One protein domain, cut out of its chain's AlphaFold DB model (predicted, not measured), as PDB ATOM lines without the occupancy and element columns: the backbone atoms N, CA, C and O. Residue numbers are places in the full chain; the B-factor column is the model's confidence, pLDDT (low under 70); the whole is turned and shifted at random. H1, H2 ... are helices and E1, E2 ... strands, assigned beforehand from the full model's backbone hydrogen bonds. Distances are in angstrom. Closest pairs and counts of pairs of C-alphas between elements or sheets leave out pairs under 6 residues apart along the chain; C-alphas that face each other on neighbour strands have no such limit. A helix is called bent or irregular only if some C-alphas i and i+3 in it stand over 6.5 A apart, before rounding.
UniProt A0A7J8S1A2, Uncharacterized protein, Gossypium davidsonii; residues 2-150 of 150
ATOM      1  N   GLU A   2      20.483  41.346 -47.768       92.12
ATOM      2  CA  GLU A   2      20.752  41.992 -46.481       92.12
ATOM      3  C   GLU A   2      19.431  42.314 -45.776       92.12
ATOM      4  O   GLU A   2      18.443  42.654 -46.431       92.12
ATOM      5  N   GLY A   3      19.398  42.158 -44.454       92.56
ATOM      6  CA  GLY A   3      18.250  42.504 -43.622       92.56
ATOM      7  C   GLY A   3      17.022  41.611 -43.816       92.56
ATOM      8  O   GLY A   3      15.912  42.022 -43.477       92.56
ATOM      9  N   CYS A   4      17.167  40.391 -44.353       93.50
ATOM     10  CA  CYS A   4      16.045  39.459 -44.508       93.50
ATOM     11  C   CYS A   4      15.643  38.851 -43.151       93.50
ATOM     12  O   CYS A   4      15.883  37.681 -42.864       93.50
ATOM     13  N   THR A   5      14.984  39.641 -42.307       93.75
ATOM     14  CA  THR A   5      14.645  39.293 -40.915       93.75
ATOM     15  C   THR A   5      13.650  38.146 -40.762       93.75
ATOM     16  O   THR A   5      13.469  37.670 -39.651       93.75
ATOM     17  N   ARG A   6      13.010  37.680 -41.841       95.38
ATOM     18  CA  ARG A   6      12.102  36.515 -41.838       95.38
ATOM     19  C   ARG A   6      12.720  35.254 -42.442       95.38
ATOM     20  O   ARG A   6      12.076  34.209 -42.418       95.38
ATOM     21  N   LEU A   7      13.926  35.344 -43.003       94.25
ATOM     22  CA  LEU A   7      14.629  34.193 -43.559       94.25
ATOM     23  C   LEU A   7      15.084  33.302 -42.403       94.25
ATOM     24  O   LEU A   7      15.892  33.732 -41.588       94.25
ATOM     25  N   VAL A   8      14.531  32.093 -42.312       94.06
ATOM     26  CA  VAL A   8      14.881  31.123 -41.261       94.06
ATOM     27  C   VAL A   8      15.948  30.158 -41.757       94.06
ATOM     28  O   VAL A   8      16.941  29.942 -41.067       94.06
ATOM     29  N   ASP A   9      15.765  29.647 -42.973       90.19
ATOM     30  CA  ASP A   9      16.648  28.677 -43.604       90.19
ATOM     31  C   ASP A   9      16.914  29.063 -45.055       90.19
ATOM     32  O   ASP A   9      16.082  29.670 -45.734       90.19
ATOM     33  N   VAL A  10      18.091  28.679 -45.532       91.38
ATOM     34  CA  VAL A  10      18.522  28.881 -46.911       91.38
ATOM     35  C   VAL A  10      18.398  27.566 -47.672       91.38
ATOM     36  O   VAL A  10      18.862  26.525 -47.212       91.38
ATOM     37  N   HIS A  11      17.802  27.615 -48.863       92.06
ATOM     38  CA  HIS A  11      17.661  26.430 -49.705       92.06
ATOM     39  C   HIS A  11      19.042  25.847 -50.092       92.06
ATOM     40  O   HIS A  11      19.930  26.619 -50.476       92.06
ATOM     41  N   PRO A  12      19.236  24.509 -50.074       90.62
ATOM     42  CA  PRO A  12      20.526  23.869 -50.360       90.62
ATOM     43  C   PRO A  12      21.186  24.273 -51.679       90.62
ATOM     44  O   PRO A  12      22.410  24.309 -51.768       90.62
ATOM     45  N   SER A  13      20.393  24.649 -52.686       91.81
ATOM     46  CA  SER A  13      20.914  25.116 -53.976       91.81
ATOM     47  C   SER A  13      21.821  26.346 -53.871       91.81
ATOM     48  O   SER A  13      22.656  26.533 -54.749       91.81
ATOM     49  N   LEU A  14      21.689  27.177 -52.825       89.75
ATOM     50  CA  LEU A  14      22.596  28.311 -52.617       89.75
ATOM     51  C   LEU A  14      24.028  27.831 -52.331       89.75
ATOM     52  O   LEU A  14      24.984  28.427 -52.817       89.75
ATOM     53  N   GLY A  15      24.167  26.728 -51.588       86.00
ATOM     54  CA  GLY A  15      25.454  26.188 -51.148       86.00
ATOM     55  C   GLY A  15      26.330  25.629 -52.269       86.00
ATOM     56  O   GLY A  15      27.501  25.365 -52.026       86.00
ATOM     57  N   VAL A  16      25.798  25.472 -53.485       89.62
ATOM     58  CA  VAL A  16      26.502  24.892 -54.646       89.62
ATOM     59  C   VAL A  16      26.641  25.873 -55.815       89.62
ATOM     60  O   VAL A  16      26.983  25.482 -56.934       89.62
ATOM     61  N   LEU A  17      26.363  27.164 -55.595       91.31
ATOM     62  CA  LEU A  17      26.489  28.189 -56.631       91.31
ATOM     63  C   LEU A  17      27.962  28.481 -56.947       91.31
ATOM     64  O   LEU A  17      28.577  29.386 -56.390       91.31
ATOM     65  N   LYS A  18      28.511  27.751 -57.919       90.06
ATOM     66  CA  LYS A  18      29.936  27.798 -58.291       90.06
ATOM     67  C   LYS A  18      30.450  29.155 -58.767       90.06
ATOM     68  O   LYS A  18      31.648  29.385 -58.710       90.06
ATOM     69  N   ARG A  19      29.572  30.036 -59.265       94.50
ATOM     70  CA  ARG A  19      29.929  31.346 -59.853       94.50
ATOM     71  C   ARG A  19      29.641  32.536 -58.939       94.50
ATOM     72  O   ARG A  19      29.916  33.671 -59.325       94.50
ATOM     73  N   LEU A  20      29.030  32.306 -57.777       95.50
ATOM     74  CA  LEU A  20      28.708  33.384 -56.852       95.50
ATOM     75  C   LEU A  20      30.004  33.896 -56.222       95.50
ATOM     76  O   LEU A  20      30.730  33.106 -55.634       95.50
ATOM     77  N   LYS A  21      30.278  35.198 -56.344       97.44
ATOM     78  CA  LYS A  21      31.471  35.837 -55.759       97.44
ATOM     79  C   LYS A  21      31.216  36.464 -54.394       97.44
ATOM     80  O   LYS A  21      32.092  36.466 -53.540       97.44
ATOM     81  N   LEU A  22      30.008  36.977 -54.183       97.75
ATOM     82  CA  LEU A  22      29.621  37.654 -52.955       97.75
ATOM     83  C   LEU A  22      28.279  37.122 -52.478       97.75
ATOM     84  O   LEU A  22      27.290  37.146 -53.214       97.75
ATOM     85  N   LEU A  23      28.243  36.698 -51.220       96.94
ATOM     86  CA  LEU A  23      27.026  36.349 -50.510       96.94
ATOM     87  C   LEU A  23      26.920  37.217 -49.260       96.94
ATOM     88  O   LEU A  23      27.601  36.988 -48.265       96.94
ATOM     89  N   ASN A  24      26.046  38.220 -49.321       97.75
ATOM     90  CA  ASN A  24      25.736  39.085 -48.187       97.75
ATOM     91  C   ASN A  24      24.356  38.728 -47.619       97.75
ATOM     92  O   ASN A  24      23.332  38.900 -48.297       97.75
ATOM     93  N   MET A  25      24.367  38.230 -46.383       97.25
ATOM     94  CA  MET A  25      23.212  37.916 -45.542       97.25
ATOM     95  C   MET A  25      23.276  38.659 -44.202       97.25
ATOM     96  O   MET A  25      22.713  38.193 -43.214       97.25
ATOM     97  N   ARG A  26      23.954  39.812 -44.164       98.12
ATOM     98  CA  ARG A  26      24.016  40.671 -42.981       98.12
ATOM     99  C   ARG A  26      22.616  40.938 -42.430       98.12
ATOM    100  O   ARG A  26      21.676  41.137 -43.198       98.12
ATOM    101  N   ASP A  27      22.481  40.938 -41.107       97.94
ATOM    102  CA  ASP A  27      21.239  41.241 -40.384       97.94
ATOM    103  C   ASP A  27      20.037  40.342 -40.732       97.94
ATOM    104  O   ASP A  27      18.880  40.672 -40.434       97.94
ATOM    105  N   CYS A  28      20.273  39.152 -41.289       97.75
ATOM    106  CA  CYS A  28      19.270  38.092 -41.379       97.75
ATOM    107  C   CYS A  28      19.042  37.468 -39.995       97.75
ATOM    108  O   CYS A  28      19.391  36.324 -39.725       97.75
ATOM    109  N   LYS A  29      18.454  38.242 -39.079       96.75
ATOM    110  CA  LYS A  29      18.380  37.921 -37.646       96.75
ATOM    111  C   LYS A  29      17.646  36.624 -37.331       96.75
ATOM    112  O   LYS A  29      17.940  36.030 -36.302       96.75
ATOM    113  N   SER A  30      16.712  36.174 -38.171       97.25
ATOM    114  CA  SER A  30      16.014  34.891 -37.991       97.25
ATOM    115  C   SER A  30      16.722  33.693 -38.614       97.25
ATOM    116  O   SER A  30      16.265  32.576 -38.369       97.25
ATOM    117  N   LEU A  31      17.817  33.897 -39.354       96.81
ATOM    118  CA  LEU A  31      18.563  32.820 -39.996       96.81
ATOM    119  C   LEU A  31      19.115  31.893 -38.916       96.81
ATOM    120  O   LEU A  31      19.848  32.337 -38.037       96.81
ATOM    121  N   ARG A  32      18.744  30.615 -38.972       93.75
ATOM    122  CA  ARG A  32      19.171  29.590 -38.008       93.75
ATOM    123  C   ARG A  32      20.318  28.752 -38.539       93.75
ATOM    124  O   ARG A  32      21.204  28.372 -37.772       93.75
ATOM    125  N   SER A  33      20.289  28.478 -39.840       87.56
ATOM    126  CA  SER A  33      21.266  27.635 -40.514       87.56
ATOM    127  C   SER A  33      21.394  27.966 -41.999       87.56
ATOM    128  O   SER A  33      20.423  28.287 -42.683       87.56
ATOM    129  N   LEU A  34      22.621  27.832 -42.496       92.81
ATOM    130  CA  LEU A  34      22.913  27.602 -43.910       92.81
ATOM    131  C   LEU A  34      22.661  26.120 -44.260       92.81
ATOM    132  O   LEU A  34      22.484  25.308 -43.346       92.81
ATOM    133  N   PRO A  35      22.668  25.732 -45.551       91.75
ATOM    134  CA  PRO A  35      22.696  24.321 -45.930       91.75
ATOM    135  C   PRO A  35      23.808  23.596 -45.177       91.75
ATOM    136  O   PRO A  35      24.887  24.154 -45.032       91.75
ATOM    137  N   THR A  36      23.567  22.368 -44.711       89.69
ATOM    138  CA  THR A  36      24.508  21.626 -43.844       89.69
ATOM    139  C   THR A  36      25.920  21.520 -44.410       89.69
ATOM    140  O   THR A  36      26.873  21.399 -43.644       89.69
ATOM    141  N   LYS A  37      26.031  21.574 -45.737       90.88
ATOM    142  CA  LYS A  37      27.254  21.490 -46.520       90.88
ATOM    143  C   LYS A  37      27.258  22.580 -47.590       90.88
ATOM    144  O   LYS A  37      26.248  22.757 -48.279       90.88
ATOM    145  N   ILE A  38      28.375  23.288 -47.740       92.38
ATOM    146  CA  ILE A  38      28.566  24.310 -48.779       92.38
ATOM    147  C   ILE A  38      29.876  24.094 -49.549       92.38
ATOM    148  O   ILE A  38      30.870  23.631 -48.999       92.38
ATOM    149  N   GLY A  39      29.867  24.450 -50.831       91.62
ATOM    150  CA  GLY A  39      30.987  24.332 -51.764       91.62
ATOM    151  C   GLY A  39      30.864  25.382 -52.868       91.62
ATOM    152  O   GLY A  39      30.500  25.078 -54.005       91.62
ATOM    153  N   MET A  40      31.105  26.646 -52.516       92.81
ATOM    154  CA  MET A  40      30.966  27.784 -53.429       92.81
ATOM    155  C   MET A  40      32.330  28.172 -54.013       92.81
ATOM    156  O   MET A  40      33.019  29.035 -53.477       92.81
ATOM    157  N   GLU A  41      32.695  27.527 -55.125       92.69
ATOM    158  CA  GLU A  41      34.044  27.576 -55.718       92.69
ATOM    159  C   GLU A  41      34.566  29.000 -55.960       92.69
ATOM    160  O   GLU A  41      35.694  29.289 -55.588       92.69
ATOM    161  N   SER A  42      33.755  29.900 -56.527       95.69
ATOM    162  CA  SER A  42      34.170  31.283 -56.830       95.69
ATOM    163  C   SER A  42      33.892  32.292 -55.711       95.69
ATOM    164  O   SER A  42      34.022  33.491 -55.959       95.69
ATOM    165  N   LEU A  43      33.432  31.864 -54.531       97.19
ATOM    166  CA  LEU A  43      33.035  32.808 -53.488       97.19
ATOM    167  C   LEU A  43      34.265  33.500 -52.914       97.19
ATOM    168  O   LEU A  43      35.159  32.840 -52.408       97.19
ATOM    169  N   GLU A  44      34.272  34.827 -52.967       98.19
ATOM    170  CA  GLU A  44      35.341  35.689 -52.460       98.19
ATOM    171  C   GLU A  44      34.942  36.322 -51.117       98.19
ATOM    172  O   GLU A  44      35.786  36.518 -50.242       98.19
ATOM    173  N   THR A  45      33.648  36.598 -50.916       98.50
ATOM    174  CA  THR A  45      33.139  37.278 -49.718       98.50
ATOM    175  C   THR A  45      31.857  36.630 -49.197       98.50
ATOM    176  O   THR A  45      30.847  36.567 -49.906       98.50
ATOM    177  N   LEU A  46      31.876  36.219 -47.926       98.00
ATOM    178  CA  LEU A  46      30.717  35.733 -47.181       98.00
ATOM    179  C   LEU A  46      30.465  36.624 -45.961       98.00
ATOM    180  O   LEU A  46      31.248  36.628 -45.014       98.00
ATOM    181  N   ILE A  47      29.350  37.356 -45.972       98.50
ATOM    182  CA  ILE A  47      28.939  38.222 -44.861       98.50
ATOM    183  C   ILE A  47      27.696  37.634 -44.205       98.50
ATOM    184  O   ILE A  47      26.626  37.562 -44.813       98.50
ATOM    185  N   LEU A  48      27.850  37.259 -42.942       98.12
ATOM    186  CA  LEU A  48      26.814  36.754 -42.047       98.12
ATOM    187  C   LEU A  48      26.650  37.652 -40.812       98.12
ATOM    188  O   LEU A  48      25.853  37.323 -39.939       98.12
ATOM    189  N   SER A  49      27.360  38.783 -40.734       98.06
ATOM    190  CA  SER A  49      27.326  39.682 -39.576       98.06
ATOM    191  C   SER A  49      25.898  40.017 -39.130       98.06
ATOM    192  O   SER A  49      25.022  40.264 -39.959       98.06
ATOM    193  N   GLY A  50      25.631  40.015 -37.828       97.56
ATOM    194  CA  GLY A  50      24.301  40.282 -37.277       97.56
ATOM    195  C   GLY A  50      23.277  39.153 -37.476       97.56
ATOM    196  O   GLY A  50      22.107  39.324 -37.115       97.56
ATOM    197  N   CYS A  51      23.667  37.980 -38.003       97.69
ATOM    198  CA  CYS A  51      22.826  36.773 -38.036       97.69
ATOM    199  C   CYS A  51      22.707  36.155 -36.641       97.69
ATOM    200  O   CYS A  51      23.233  35.095 -36.317       97.69
ATOM    201  N   SER A  52      21.971  36.849 -35.794       95.75
ATOM    202  CA  SER A  52      21.948  36.636 -34.359       95.75
ATOM    203  C   SER A  52      21.395  35.254 -33.951       95.75
ATOM    204  O   SER A  52      21.742  34.726 -32.901       95.75
ATOM    205  N   ASN A  53      20.527  34.640 -34.765       96.00
ATOM    206  CA  ASN A  53      20.011  33.288 -34.521       96.00
ATOM    207  C   ASN A  53      20.819  32.163 -35.187       96.00
ATOM    208  O   ASN A  53      20.440  31.001 -35.013       96.00
ATOM    209  N   LEU A  54      21.908  32.475 -35.897       96.19
ATOM    210  CA  LEU A  54      22.724  31.481 -36.586       96.19
ATOM    211  C   LEU A  54      23.442  30.613 -35.552       96.19
ATOM    212  O   LEU A  54      24.334  31.082 -34.853       96.19
ATOM    213  N   ALA A  55      23.032  29.351 -35.438       89.81
ATOM    214  CA  ALA A  55      23.530  28.460 -34.391       89.81
ATOM    215  C   ALA A  55      24.829  27.741 -34.779       89.81
ATOM    216  O   ALA A  55      25.599  27.336 -33.916       89.81
ATOM    217  N   ARG A  56      25.055  27.531 -36.077       87.31
ATOM    218  CA  ARG A  56      26.221  26.803 -36.583       87.31
ATOM    219  C   ARG A  56      26.634  27.318 -37.953       87.31
ATOM    220  O   ARG A  56      25.774  27.654 -38.770       87.31
ATOM    221  N   PHE A  57      27.936  27.323 -38.205       92.31
ATOM    222  CA  PHE A  57      28.478  27.460 -39.553       92.31
ATOM    223  C   PHE A  57      28.439  26.087 -40.261       92.31
ATOM    224  O   PHE A  57      28.609  25.069 -39.588       92.31
ATOM    225  N   PRO A  58      28.144  26.017 -41.572       91.44
ATOM    226  CA  PRO A  58      28.031  24.753 -42.299       91.44
ATOM    227  C   PRO A  58      29.390  24.102 -42.557       91.44
ATOM    228  O   PRO A  58      30.390  24.801 -42.686       91.44
ATOM    229  N   GLU A  59      29.410  22.776 -42.698       91.50
ATOM    230  CA  GLU A  59      30.600  22.043 -43.141       91.50
ATOM    231  C   GLU A  59      30.983  22.452 -44.570       91.50
ATOM    232  O   GLU A  59      30.117  22.719 -45.412       91.50
ATOM    233  N   ILE A  60      32.280  22.455 -44.868       89.94
ATOM    234  CA  ILE A  60      32.775  22.661 -46.228       89.94
ATOM    235  C   ILE A  60      32.812  21.308 -46.955       89.94
ATOM    236  O   ILE A  60      33.567  20.407 -46.597       89.94
ATOM    237  N   ASP A  61      31.968  21.155 -47.978       81.44
ATOM    238  CA  ASP A  61      31.876  19.958 -48.828       81.44
ATOM    239  C   ASP A  61      32.109  20.349 -50.290       81.44
ATOM    240  O   ASP A  61      31.202  20.366 -51.125       81.44
ATOM    241  N   GLY A  62      33.334  20.784 -50.577       72.69
ATOM    242  CA  GLY A  62      33.742  21.298 -51.878       72.69
ATOM    243  C   GLY A  62      34.911  22.270 -51.757       72.69
ATOM    244  O   GLY A  62      35.515  22.405 -50.700       72.69
ATOM    245  N   LYS A  63      35.236  22.967 -52.848       79.88
ATOM    246  CA  LYS A  63      36.291  23.987 -52.847       79.88
ATOM    247  C   LYS A  63      35.705  25.341 -52.453       79.88
ATOM    248  O   LYS A  63      34.731  25.789 -53.050       79.88
ATOM    249  N   MET A  64      36.329  25.997 -51.479       91.50
ATOM    250  CA  MET A  64      36.128  27.417 -51.147       91.50
ATOM    251  C   MET A  64      37.472  28.159 -51.156       91.50
ATOM    252  O   MET A  64      37.708  29.082 -50.381       91.50
ATOM    253  N   GLU A  65      38.365  27.729 -52.049       90.69
ATOM    254  CA  GLU A  65      39.761  28.171 -52.144       90.69
ATOM    255  C   GLU A  65      39.887  29.675 -52.427       90.69
ATOM    256  O   GLU A  65      40.921  30.256 -52.125       90.69
ATOM    257  N   HIS A  66      38.848  30.313 -52.979       95.69
ATOM    258  CA  HIS A  66      38.827  31.739 -53.317       95.69
ATOM    259  C   HIS A  66      38.255  32.646 -52.220       95.69
ATOM    260  O   HIS A  66      38.273  33.865 -52.396       95.69
ATOM    261  N   LEU A  67      37.769  32.091 -51.102       97.12
ATOM    262  CA  LEU A  67      37.178  32.887 -50.030       97.12
ATOM    263  C   LEU A  67      38.256  33.744 -49.366       97.12
ATOM    264  O   LEU A  67      39.194  33.205 -48.791       97.12
ATOM    265  N   LYS A  68      38.095  35.069 -49.430       98.19
ATOM    266  CA  LYS A  68      39.016  36.059 -48.851       98.19
ATOM    267  C   LYS A  68      38.486  36.672 -47.569       98.19
ATOM    268  O   LYS A  68      39.262  36.897 -46.650       98.19
ATOM    269  N   THR A  69      37.176  36.897 -47.496       98.56
ATOM    270  CA  THR A  69      36.539  37.537 -46.341       98.56
ATOM    271  C   THR A  69      35.404  36.673 -45.812       98.56
ATOM    272  O   THR A  69      34.444  36.384 -46.535       98.56
ATOM    273  N   LEU A  70      35.489  36.321 -44.530       97.94
ATOM    274  CA  LEU A  70      34.411  35.709 -43.760       97.94
ATOM    275  C   LEU A  70      34.064  36.601 -42.565       97.94
ATOM    276  O   LEU A  70      34.853  36.731 -41.631       97.94
ATOM    277  N   ALA A  71      32.865  37.183 -42.586       98.19
ATOM    278  CA  ALA A  71      32.378  38.048 -41.517       98.19
ATOM    279  C   ALA A  71      31.207  37.402 -40.767       98.19
ATOM    280  O   ALA A  71      30.133  37.190 -41.336       98.19
ATOM    281  N   LEU A  72      31.421  37.098 -39.489       97.44
ATOM    282  CA  LEU A  72      30.479  36.461 -38.563       97.44
ATOM    283  C   LEU A  72      30.237  37.314 -37.308       97.44
ATOM    284  O   LEU A  72      29.683  36.811 -36.329       97.44
ATOM    285  N   SER A  73      30.610  38.595 -37.335       96.25
ATOM    286  CA  SER A  73      30.376  39.522 -36.224       96.25
ATOM    287  C   SER A  73      28.930  39.476 -35.725       96.25
ATOM    288  O   SER A  73      27.996  39.314 -36.511       96.25
ATOM    289  N   ASP A  74      28.715  39.581 -34.415       96.00
ATOM    290  CA  ASP A  74      27.382  39.566 -33.781       96.00
ATOM    291  C   ASP A  74      26.555  38.277 -34.003       96.00
ATOM    292  O   ASP A  74      25.360  38.220 -33.679       96.00
ATOM    293  N   CYS A  75      27.168  37.196 -34.500       96.00
ATOM    294  CA  CYS A  75      26.549  35.869 -34.558       96.00
ATOM    295  C   CYS A  75      26.672  35.163 -33.200       96.00
ATOM    296  O   CYS A  75      27.380  34.166 -33.047       96.00
ATOM    297  N   TYR A  76      25.969  35.682 -32.192       93.25
ATOM    298  CA  TYR A  76      26.176  35.314 -30.789       93.25
ATOM    299  C   TYR A  76      25.935  33.834 -30.447       93.25
ATOM    300  O   TYR A  76      26.371  33.398 -29.386       93.25
ATOM    301  N   LYS A  77      25.248  33.049 -31.291       93.00
ATOM    302  CA  LYS A  77      25.027  31.602 -31.076       93.00
ATOM    303  C   LYS A  77      26.069  30.701 -31.743       93.00
ATOM    304  O   LYS A  77      26.018  29.495 -31.534       93.00
ATOM    305  N   VAL A  78      26.985  31.246 -32.543       92.69
ATOM    306  CA  VAL A  78      28.041  30.452 -33.181       92.69
ATOM    307  C   VAL A  78      29.112  30.133 -32.141       92.69
ATOM    308  O   VAL A  78      29.753  31.041 -31.615       92.69
ATOM    309  N   GLU A  79      29.284  28.847 -31.837       90.06
ATOM    310  CA  GLU A  79      30.216  28.354 -30.806       90.06
ATOM    311  C   GLU A  79      31.524  27.796 -31.378       90.06
ATOM    312  O   GLU A  79      32.544  27.770 -30.690       90.06
ATOM    313  N   TYR A  80      31.507  27.344 -32.633       88.88
ATOM    314  CA  TYR A  80      32.669  26.800 -33.328       88.88
ATOM    315  C   TYR A  80      32.539  26.985 -34.843       88.88
ATOM    316  O   TYR A  80      31.449  27.211 -35.376       88.88
ATOM    317  N   LEU A  81      33.673  26.854 -35.526       92.00
ATOM    318  CA  LEU A  81      33.768  26.699 -36.974       92.00
ATOM    319  C   LEU A  81      34.221  25.268 -37.289       92.00
ATOM    320  O   LEU A  81      34.941  24.682 -36.476       92.00
ATOM    321  N   PRO A  82      33.811  24.693 -38.427       90.88
ATOM    322  CA  PRO A  82      34.231  23.350 -38.803       90.88
ATOM    323  C   PRO A  82      35.721  23.328 -39.177       90.88
ATOM    324  O   PRO A  82      36.243  24.288 -39.747       90.88
ATOM    325  N   GLU A  83      36.423  22.233 -38.868       87.00
ATOM    326  CA  GLU A  83      37.877  22.123 -39.097       87.00
ATOM    327  C   GLU A  83      38.255  22.188 -40.584       87.00
ATOM    328  O   GLU A  83      39.302  22.725 -40.944       87.00
ATOM    329  N   ASN A  84      37.380  21.706 -41.472       89.25
ATOM    330  CA  ASN A  84      37.583  21.772 -42.922       89.25
ATOM    331  C   ASN A  84      37.559  23.202 -43.489       89.25
ATOM    332  O   ASN A  84      37.951  23.382 -44.641       89.25
ATOM    333  N   LEU A  85      37.211  24.230 -42.701       90.94
ATOM    334  CA  LEU A  85      37.376  25.627 -43.116       90.94
ATOM    335  C   LEU A  85      38.847  25.988 -43.384       90.94
ATOM    336  O   LEU A  85      39.114  26.938 -44.116       90.94
ATOM    337  N   GLN A  86      39.804  25.186 -42.899       88.12
ATOM    338  CA  GLN A  86      41.221  25.292 -43.271       88.12
ATOM    339  C   GLN A  86      41.476  25.221 -44.792       88.12
ATOM    340  O   GLN A  86      42.522  25.660 -45.254       88.12
ATOM    341  N   GLN A  87      40.528  24.685 -45.576       87.69
ATOM    342  CA  GLN A  87      40.590  24.624 -47.044       87.69
ATOM    343  C   GLN A  87      40.363  25.987 -47.723       87.69
ATOM    344  O   GLN A  87      40.609  26.125 -48.923       87.69
ATOM    345  N   ALA A  88      39.892  27.003 -46.992       92.12
ATOM    346  CA  ALA A  88      39.802  28.379 -47.476       92.12
ATOM    347  C   ALA A  88      41.195  29.038 -47.460       92.12
ATOM    348  O   ALA A  88      41.455  29.978 -46.714       92.12
ATOM    349  N   GLU A  89      42.121  28.519 -48.271       89.50
ATOM    350  CA  GLU A  89      43.537  28.910 -48.237       89.50
ATOM    351  C   GLU A  89      43.772  30.392 -48.575       89.50
ATOM    352  O   GLU A  89      44.760  30.973 -48.122       89.50
ATOM    353  N   SER A  90      42.865  31.019 -49.335       95.38
ATOM    354  CA  SER A  90      42.925  32.451 -49.665       95.38
ATOM    355  C   SER A  90      42.316  33.362 -48.597       95.38
ATOM    356  O   SER A  90      42.168  34.549 -48.873       95.38
ATOM    357  N   LEU A  91      41.936  32.859 -47.415       95.94
ATOM    358  CA  LEU A  91      41.288  33.688 -46.400       95.94
ATOM    359  C   LEU A  91      42.256  34.761 -45.884       95.94
ATOM    360  O   LEU A  91      43.303  34.449 -45.318       95.94
ATOM    361  N   GLU A  92      41.884  36.023 -46.084       97.00
ATOM    362  CA  GLU A  92      42.645  37.213 -45.691       97.00
ATOM    363  C   GLU A  92      42.029  37.891 -44.461       97.00
ATOM    364  O   GLU A  92      42.748  38.451 -43.633       97.00
ATOM    365  N   GLU A  93      40.707  37.812 -44.317       97.44
ATOM    366  CA  GLU A  93      39.952  38.478 -43.262       97.44
ATOM    367  C   GLU A  93      38.952  37.516 -42.616       97.44
ATOM    368  O   GLU A  93      38.069  36.958 -43.278       97.44
ATOM    369  N   LEU A  94      39.079  37.354 -41.300       95.88
ATOM    370  CA  LEU A  94      38.182  36.555 -40.477       95.88
ATOM    371  C   LEU A  94      37.695  37.384 -39.291       95.88
ATOM    372  O   LEU A  94      38.457  37.693 -38.376       95.88
ATOM    373  N   ASP A  95      36.407  37.714 -39.298       95.94
ATOM    374  CA  ASP A  95      35.755  38.437 -38.210       95.94
ATOM    375  C   ASP A  95      34.810  37.504 -37.445       95.94
ATOM    376  O   ASP A  95      33.772  37.083 -37.955       95.94
ATOM    377  N   LEU A  96      35.199  37.182 -36.212       94.25
ATOM    378  CA  LEU A  96      34.471  36.360 -35.244       94.25
ATOM    379  C   LEU A  96      34.066  37.163 -34.006       94.25
ATOM    380  O   LEU A  96      33.776  36.580 -32.953       94.25
ATOM    381  N   SER A  97      34.075  38.491 -34.101       93.50
ATOM    382  CA  SER A  97      33.732  39.359 -32.987       93.50
ATOM    383  C   SER A  97      32.313  39.110 -32.483       93.50
ATOM    384  O   SER A  97      31.399  38.834 -33.253       93.50
ATOM    385  N   GLU A  98      32.105  39.181 -31.168       93.56
ATOM    386  CA  GLU A  98      30.772  39.012 -30.565       93.56
ATOM    387  C   GLU A  98      30.089  37.646 -30.849       93.56
ATOM    388  O   GLU A  98      28.877  37.496 -30.665       93.56
ATOM    389  N   THR A  99      30.854  36.622 -31.253       93.50
ATOM    390  CA  THR A  99      30.403  35.215 -31.320       93.50
ATOM    391  C   THR A  99      30.543  34.521 -29.958       93.50
ATOM    392  O   THR A  99      31.113  35.083 -29.026       93.50
ATOM    393  N   SER A 100      30.046  33.287 -29.810       91.62
ATOM    394  CA  SER A 100      30.293  32.456 -28.612       91.62
ATOM    395  C   SER A 100      31.579  31.621 -28.710       91.62
ATOM    396  O   SER A 100      31.845  30.787 -27.844       91.62
ATOM    397  N   ILE A 101      32.393  31.829 -29.746       89.06
ATOM    398  CA  ILE A 101      33.699  31.186 -29.878       89.06
ATOM    399  C   ILE A 101      34.615  31.808 -28.816       89.06
ATOM    400  O   ILE A 101      34.936  32.986 -28.895       89.06
ATOM    401  N   THR A 102      35.009  31.049 -27.789       83.25
ATOM    402  CA  THR A 102      35.795  31.574 -26.647       83.25
ATOM    403  C   THR A 102      37.305  31.420 -26.799       83.25
ATOM    404  O   THR A 102      38.064  32.069 -26.086       83.25
ATOM    405  N   GLU A 103      37.743  30.558 -27.714       83.31
ATOM    406  CA  GLU A 103      39.146  30.325 -28.062       83.31
ATOM    407  C   GLU A 103      39.281  30.409 -29.591       83.31
ATOM    408  O   GLU A 103      38.389  29.916 -30.284       83.31
ATOM    409  N   PRO A 104      40.356  30.999 -30.139       80.75
ATOM    410  CA  PRO A 104      40.591  30.995 -31.578       80.75
ATOM    411  C   PRO A 104      40.552  29.568 -32.158       80.75
ATOM    412  O   PRO A 104      41.133  28.658 -31.558       80.75
ATOM    413  N   PRO A 105      39.898  29.342 -33.314       83.38
ATOM    414  CA  PRO A 105      39.834  28.020 -33.931       83.38
ATOM    415  C   PRO A 105      41.240  27.489 -34.264       83.38
ATOM    416  O   PRO A 105      42.020  28.231 -34.859       83.38
ATOM    417  N   PRO A 106      41.585  26.221 -33.970       83.19
ATOM    418  CA  PRO A 106      42.955  25.727 -34.153       83.19
ATOM    419  C   PRO A 106      43.506  25.799 -35.578       83.19
ATOM    420  O   PRO A 106      44.708  25.971 -35.765       83.19
ATOM    421  N   PHE A 107      42.643  25.719 -36.592       84.88
ATOM    422  CA  PHE A 107      43.061  25.851 -37.987       84.88
ATOM    423  C   PHE A 107      43.542  27.262 -38.354       84.88
ATOM    424  O   PHE A 107      44.090  27.438 -39.438       84.88
ATOM    425  N   ILE A 108      43.373  28.272 -37.490       84.25
ATOM    426  CA  ILE A 108      43.819  29.646 -37.764       84.25
ATOM    427  C   ILE A 108      45.322  29.708 -38.064       84.25
ATOM    428  O   ILE A 108      45.746  30.477 -38.919       84.25
ATOM    429  N   PHE A 109      46.114  28.832 -37.436       83.69
ATOM    430  CA  PHE A 109      47.558  28.720 -37.660       83.69
ATOM    431  C   PHE A 109      47.922  28.068 -39.004       83.69
ATOM    432  O   PHE A 109      49.076  28.115 -39.419       83.69
ATOM    433  N   LEU A 110      46.953  27.447 -39.684       86.88
ATOM    434  CA  LEU A 110      47.125  26.832 -41.001       86.88
ATOM    435  C   LEU A 110      46.791  27.808 -42.142       86.88
ATOM    436  O   LEU A 110      47.158  27.555 -43.291       86.88
ATOM    437  N   LEU A 111      46.126  28.929 -41.838       87.19
ATOM    438  CA  LEU A 111      45.745  29.947 -42.813       87.19
ATOM    439  C   LEU A 111      46.934  30.864 -43.123       87.19
ATOM    440  O   LEU A 111      47.300  31.737 -42.343       87.19
ATOM    441  N   LYS A 112      47.539  30.669 -44.297       88.56
ATOM    442  CA  LYS A 112      48.786  31.349 -44.695       88.56
ATOM    443  C   LYS A 112      48.604  32.806 -45.124       88.56
ATOM    444  O   LYS A 112      49.577  33.552 -45.133       88.56
ATOM    445  N   ASN A 113      47.391  33.188 -45.518       94.12
ATOM    446  CA  ASN A 113      47.095  34.502 -46.093       94.12
ATOM    447  C   ASN A 113      46.347  35.436 -45.134       94.12
ATOM    448  O   ASN A 113      45.994  36.542 -45.541       94.12
ATOM    449  N   ILE A 114      46.123  35.023 -43.879       92.38
ATOM    450  CA  ILE A 114      45.354  35.812 -42.916       92.38
ATOM    451  C   ILE A 114      46.087  37.123 -42.595       92.38
ATOM    452  O   ILE A 114      47.265  37.136 -42.241       92.38
ATOM    453  N   LYS A 115      45.382  38.243 -42.745       93.50
ATOM    454  CA  LYS A 115      45.873  39.605 -42.482       93.50
ATOM    455  C   LYS A 115      45.116  40.246 -41.334       93.50
ATOM    456  O   LYS A 115      45.704  40.966 -40.533       93.50
ATOM    457  N   ILE A 116      43.812  39.989 -41.271       92.44
ATOM    458  CA  ILE A 116      42.918  40.539 -40.260       92.44
ATOM    459  C   ILE A 116      42.203  39.383 -39.577       92.44
ATOM    460  O   ILE A 116      41.484  38.610 -40.209       92.44
ATOM    461  N   LEU A 117      42.398  39.293 -38.265       91.44
ATOM    462  CA  LEU A 117      41.667  38.394 -37.390       91.44
ATOM    463  C   LEU A 117      41.041  39.220 -36.271       91.44
ATOM    464  O   LEU A 117      41.747  39.742 -35.408       91.44
ATOM    465  N   SER A 118      39.717  39.324 -36.281       89.94
ATOM    466  CA  SER A 118      38.954  39.949 -35.203       89.94
ATOM    467  C   SER A 118      38.299  38.862 -34.370       89.94
ATOM    468  O   SER A 118      37.535  38.038 -34.869       89.94
ATOM    469  N   PHE A 119      38.651  38.824 -33.090       84.75
ATOM    470  CA  PHE A 119      38.183  37.802 -32.172       84.75
ATOM    471  C   PHE A 119      38.034  38.385 -30.768       84.75
ATOM    472  O   PHE A 119      39.014  38.688 -30.092       84.75
ATOM    473  N   ASN A 120      36.791  38.529 -30.322       83.88
ATOM    474  CA  ASN A 120      36.440  38.852 -28.942       83.88
ATOM    475  C   ASN A 120      35.167  38.079 -28.574       83.88
ATOM    476  O   ASN A 120      34.053  38.601 -28.581       83.88
ATOM    477  N   GLY A 121      35.345  36.786 -28.307       72.19
ATOM    478  CA  GLY A 121      34.256  35.895 -27.930       72.19
ATOM    479  C   GLY A 121      33.484  36.383 -26.707       72.19
ATOM    480  O   GLY A 121      34.070  36.746 -25.681       72.19
ATOM    481  N   ARG A 122      32.154  36.319 -26.773       77.31
ATOM    482  CA  ARG A 122      31.298  36.432 -25.595       77.31
ATOM    483  C   ARG A 122      31.512  35.197 -24.731       77.31
ATOM    484  O   ARG A 122      31.437  34.067 -25.210       77.31
ATOM    485  N   LYS A 123      31.739  35.395 -23.430       65.00
ATOM    486  CA  LYS A 123      31.653  34.295 -22.461       65.00
ATOM    487  C   LYS A 123      30.211  33.784 -22.459       65.00
ATOM    488  O   LYS A 123      29.337  34.414 -21.866       65.00
ATOM    489  N   GLY A 124      29.963  32.670 -23.142       57.28
ATOM    490  CA  GLY A 124      28.692  31.962 -23.053       57.28
ATOM    491  C   GLY A 124      28.484  31.367 -21.650       57.28
ATOM    492  O   GLY A 124      29.455  31.166 -20.909       57.28
ATOM    493  N   PRO A 125      27.242  31.050 -21.253       46.16
ATOM    494  CA  PRO A 125      27.008  30.111 -20.166       46.16
ATOM    495  C   PRO A 125      27.696  28.780 -20.500       46.16
ATOM    496  O   PRO A 125      27.663  28.314 -21.633       46.16
ATOM    497  N   SER A 126      28.359  28.180 -19.515       49.28
ATOM    498  CA  SER A 126      29.074  26.909 -19.659       49.28
ATOM    499  C   SER A 126      28.095  25.776 -19.994       49.28
ATOM    500  O   SER A 126      27.511  25.179 -19.089       49.28
ATOM    501  N   TYR A 127      27.881  25.474 -21.275       47.91
ATOM    502  CA  TYR A 127      27.194  24.252 -21.698       47.91
ATOM    503  C   TYR A 127      28.150  23.309 -22.426       47.91
ATOM    504  O   TYR A 127      28.902  23.661 -23.333       47.91
ATOM    505  N   LYS A 128      28.148  22.077 -21.923       48.62
ATOM    506  CA  LYS A 128      29.041  20.977 -22.265       48.62
ATOM    507  C   LYS A 128      28.615  20.343 -23.589       48.62
ATOM    508  O   LYS A 128      27.865  19.376 -23.586       48.62
ATOM    509  N   SER A 129      29.127  20.845 -24.703       45.28
ATOM    510  CA  SER A 129      29.182  20.081 -25.957       45.28
ATOM    511  C   SER A 129      30.243  20.654 -26.889       45.28
ATOM    512  O   SER A 129      29.966  20.996 -28.034       45.28
ATOM    513  N   ARG A 130      31.487  20.763 -26.403       50.59
ATOM    514  CA  ARG A 130      32.623  20.847 -27.324       50.59
ATOM    515  C   ARG A 130      32.722  19.491 -28.048       50.59
ATOM    516  O   ARG A 130      32.669  18.469 -27.356       50.59
ATOM    517  N   PRO A 131      32.893  19.429 -29.383       51.03
ATOM    518  CA  PRO A 131      33.519  18.257 -29.983       51.03
ATOM    519  C   PRO A 131      34.849  18.023 -29.256       51.03
ATOM    520  O   PRO A 131      35.483  18.972 -28.794       51.03
ATOM    521  N   ASN A 132      35.189  16.758 -29.036       42.16
ATOM    522  CA  ASN A 132      36.226  16.319 -28.108       42.16
ATOM    523  C   ASN A 132      37.607  16.868 -28.531       42.16
ATOM    524  O   ASN A 132      38.340  16.212 -29.263       42.16
ATOM    525  N   PHE A 133      37.945  18.093 -28.117       49.59
ATOM    526  CA  PHE A 133      39.238  18.705 -28.407       49.59
ATOM    527  C   PHE A 133      40.305  17.997 -27.569       49.59
ATOM    528  O   PHE A 133      40.177  17.977 -26.339       49.59
ATOM    529  N   PRO A 134      41.356  17.425 -28.187       42.16
ATOM    530  CA  PRO A 134      42.470  16.855 -27.449       42.16
ATOM    531  C   PRO A 134      43.024  17.904 -26.483       42.16
ATOM    532  O   PRO A 134      43.327  19.029 -26.883       42.16
ATOM    533  N   SER A 135      43.164  17.538 -25.208       49.81
ATOM    534  CA  SER A 135      43.647  18.411 -24.128       49.81
ATOM    535  C   SER A 135      44.980  19.107 -24.440       49.81
ATOM    536  O   SER A 135      45.251  20.169 -23.884       49.81
ATOM    537  N   LEU A 136      45.760  18.562 -25.379       46.88
ATOM    538  CA  LEU A 136      47.014  19.121 -25.882       46.88
ATOM    539  C   LEU A 136      46.878  20.523 -26.499       46.88
ATOM    540  O   LEU A 136      47.808  21.320 -26.403       46.88
ATOM    541  N   PHE A 137      45.736  20.871 -27.104       52.25
ATOM    542  CA  PHE A 137      45.587  22.186 -27.744       52.25
ATOM    543  C   PHE A 137      45.574  23.345 -26.740       52.25
ATOM    544  O   PHE A 137      46.028  24.438 -27.072       52.25
ATOM    545  N   LYS A 138      45.140  23.107 -25.495       51.19
ATOM    546  CA  LYS A 138      45.225  24.117 -24.427       51.19
ATOM    547  C   LYS A 138      46.667  24.426 -24.031       51.19
ATOM    548  O   LYS A 138      46.971  25.573 -23.714       51.19
ATOM    549  N   GLU A 139      47.543  23.426 -24.054       46.41
ATOM    550  CA  GLU A 139      48.963  23.593 -23.725       46.41
ATOM    551  C   GLU A 139      49.722  24.268 -24.871       46.41
ATOM    552  O   GLU A 139      50.504  25.189 -24.632       46.41
ATOM    553  N   ILE A 140      49.413  23.905 -26.120       53.66
ATOM    554  CA  ILE A 140      49.988  24.552 -27.309       53.66
ATOM    555  C   ILE A 140      49.572  26.029 -27.378       53.66
ATOM    556  O   ILE A 140      50.411  26.887 -27.641       53.66
ATOM    557  N   PHE A 141      48.311  26.355 -27.074       53.47
ATOM    558  CA  PHE A 141      47.832  27.742 -27.078       53.47
ATOM    559  C   PHE A 141      48.537  28.612 -26.022       53.47
ATOM    560  O   PHE A 141      48.902  29.754 -26.304       53.47
ATOM    561  N   HIS A 142      48.811  28.061 -24.833       49.47
ATOM    562  CA  HIS A 142      49.618  28.745 -23.816       49.47
ATOM    563  C   HIS A 142      51.082  28.920 -24.244       49.47
ATOM    564  O   HIS A 142      51.670  29.960 -23.954       49.47
ATOM    565  N   MET A 143      51.674  27.950 -24.949       44.84
ATOM    566  CA  MET A 143      53.043  28.083 -25.460       44.84
ATOM    567  C   MET A 143      53.162  29.116 -26.585       44.84
ATOM    568  O   MET A 143      54.138  29.860 -26.610       44.84
ATOM    569  N   ILE A 144      52.180  29.222 -27.486       49.16
ATOM    570  CA  ILE A 144      52.233  30.177 -28.607       49.16
ATOM    571  C   ILE A 144      52.163  31.634 -28.113       49.16
ATOM    572  O   ILE A 144      52.906  32.478 -28.617       49.16
ATOM    573  N   LEU A 145      51.367  31.927 -27.074       50.44
ATOM    574  CA  LEU A 145      51.299  33.264 -26.458       50.44
ATOM    575  C   LEU A 145      52.598  33.692 -25.751       50.44
ATOM    576  O   LEU A 145      52.816  34.884 -25.553       50.44
ATOM    577  N   LEU A 146      53.467  32.746 -25.379       44.94
ATOM    578  CA  LEU A 146      54.771  33.050 -24.776       44.94
ATOM    579  C   LEU A 146      55.873  33.302 -25.816       44.94
ATOM    580  O   LEU A 146      56.912  33.858 -25.468       44.94
ATOM    581  N   VAL A 147      55.666  32.901 -27.074       39.69
ATOM    582  CA  VAL A 147      56.678  33.013 -28.141       39.69
ATOM    583  C   VAL A 147      56.423  34.217 -29.058       39.69
ATOM    584  O   VAL A 147      57.371  34.739 -29.639       39.69
ATOM    585  N   TYR A 148      55.184  34.714 -29.134       32.66
ATOM    586  CA  TYR A 148      54.830  35.897 -29.924       32.66
ATOM    587  C   TYR A 148      54.142  36.962 -29.058       32.66
ATOM    588  O   TYR A 148      52.911  36.966 -28.961       32.66
ATOM    589  N   PRO A 149      54.899  37.871 -28.420       34.44
ATOM    590  CA  PRO A 149      54.311  39.089 -27.893       34.44
ATOM    591  C   PRO A 149      53.925  39.994 -29.074       34.44
ATOM    592  O   PRO A 149      54.692  40.127 -30.030       34.44
ATOM    593  N   LEU A 150      52.715  40.550 -29.008       43.97
ATOM    594  CA  LEU A 150      52.222  41.598 -29.909       43.97
ATOM    595  C   LEU A 150      53.150  42.819 -29.920       43.97
ATOM    596  O   LEU A 150      53.660  43.172 -28.831       43.97
TER     597      LEU A 150
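AT A GLANCE: This is residues 2 to 150 of the 150 residues of an uncharacterized protein of Gossypium davidsonii (UniProt A0A7J8S1A2). With little regular structure, the chain winds in stacked turns, a solenoid with five parallel strands, E1 to E5 in order, along one wall, short H1, H2 and H3 opposite, and H4 beyond the E5 end. Printed are 149 residues, 42 in named elements H1 E1 E2 E3 H2 E4 H3 E5 H4, class mixed. It is compact, radius of gyration of the C-alphas 15.3 A, spanning 44 by 33 by 27 A.

HOW THE PARTS SIT: E1, residues 22 to 24, and E2, 45 to 47, have N 23 and O 45 within hydrogen-bond range, 2.9 A. E3, 69 to 71, H2, 83 to 87, E4, 93 to 95, and E4, H3, 106 to 110, E5, 116 to 118, are strand-helix-strand units, parallel neighbours with right-handed crossovers. H2 touches H3, closest C-alphas 86 and 107, 5.6 A. O i to N i+4 pairs within range: H4, residues 136 to 147, 7 of 8; H1, residues 12 to 16, H2 and H3, 0 of 1, but 1, 2 and 1 of 2 for i+3.

IN THESE COORDINATES: H1 begins at C-alpha 12 (20.526, 23.869, -50.360); H4, 17.1 A long, ends at C-alpha 147 (56.678, 33.013, -28.141). H3 is only just irregular: C-alphas 106 and 109 are 6.51 A apart.

THE WHOLE: The printed part has no cut. Residues 142 to 150 stand free; 123 to 150 have pLDDT under 70.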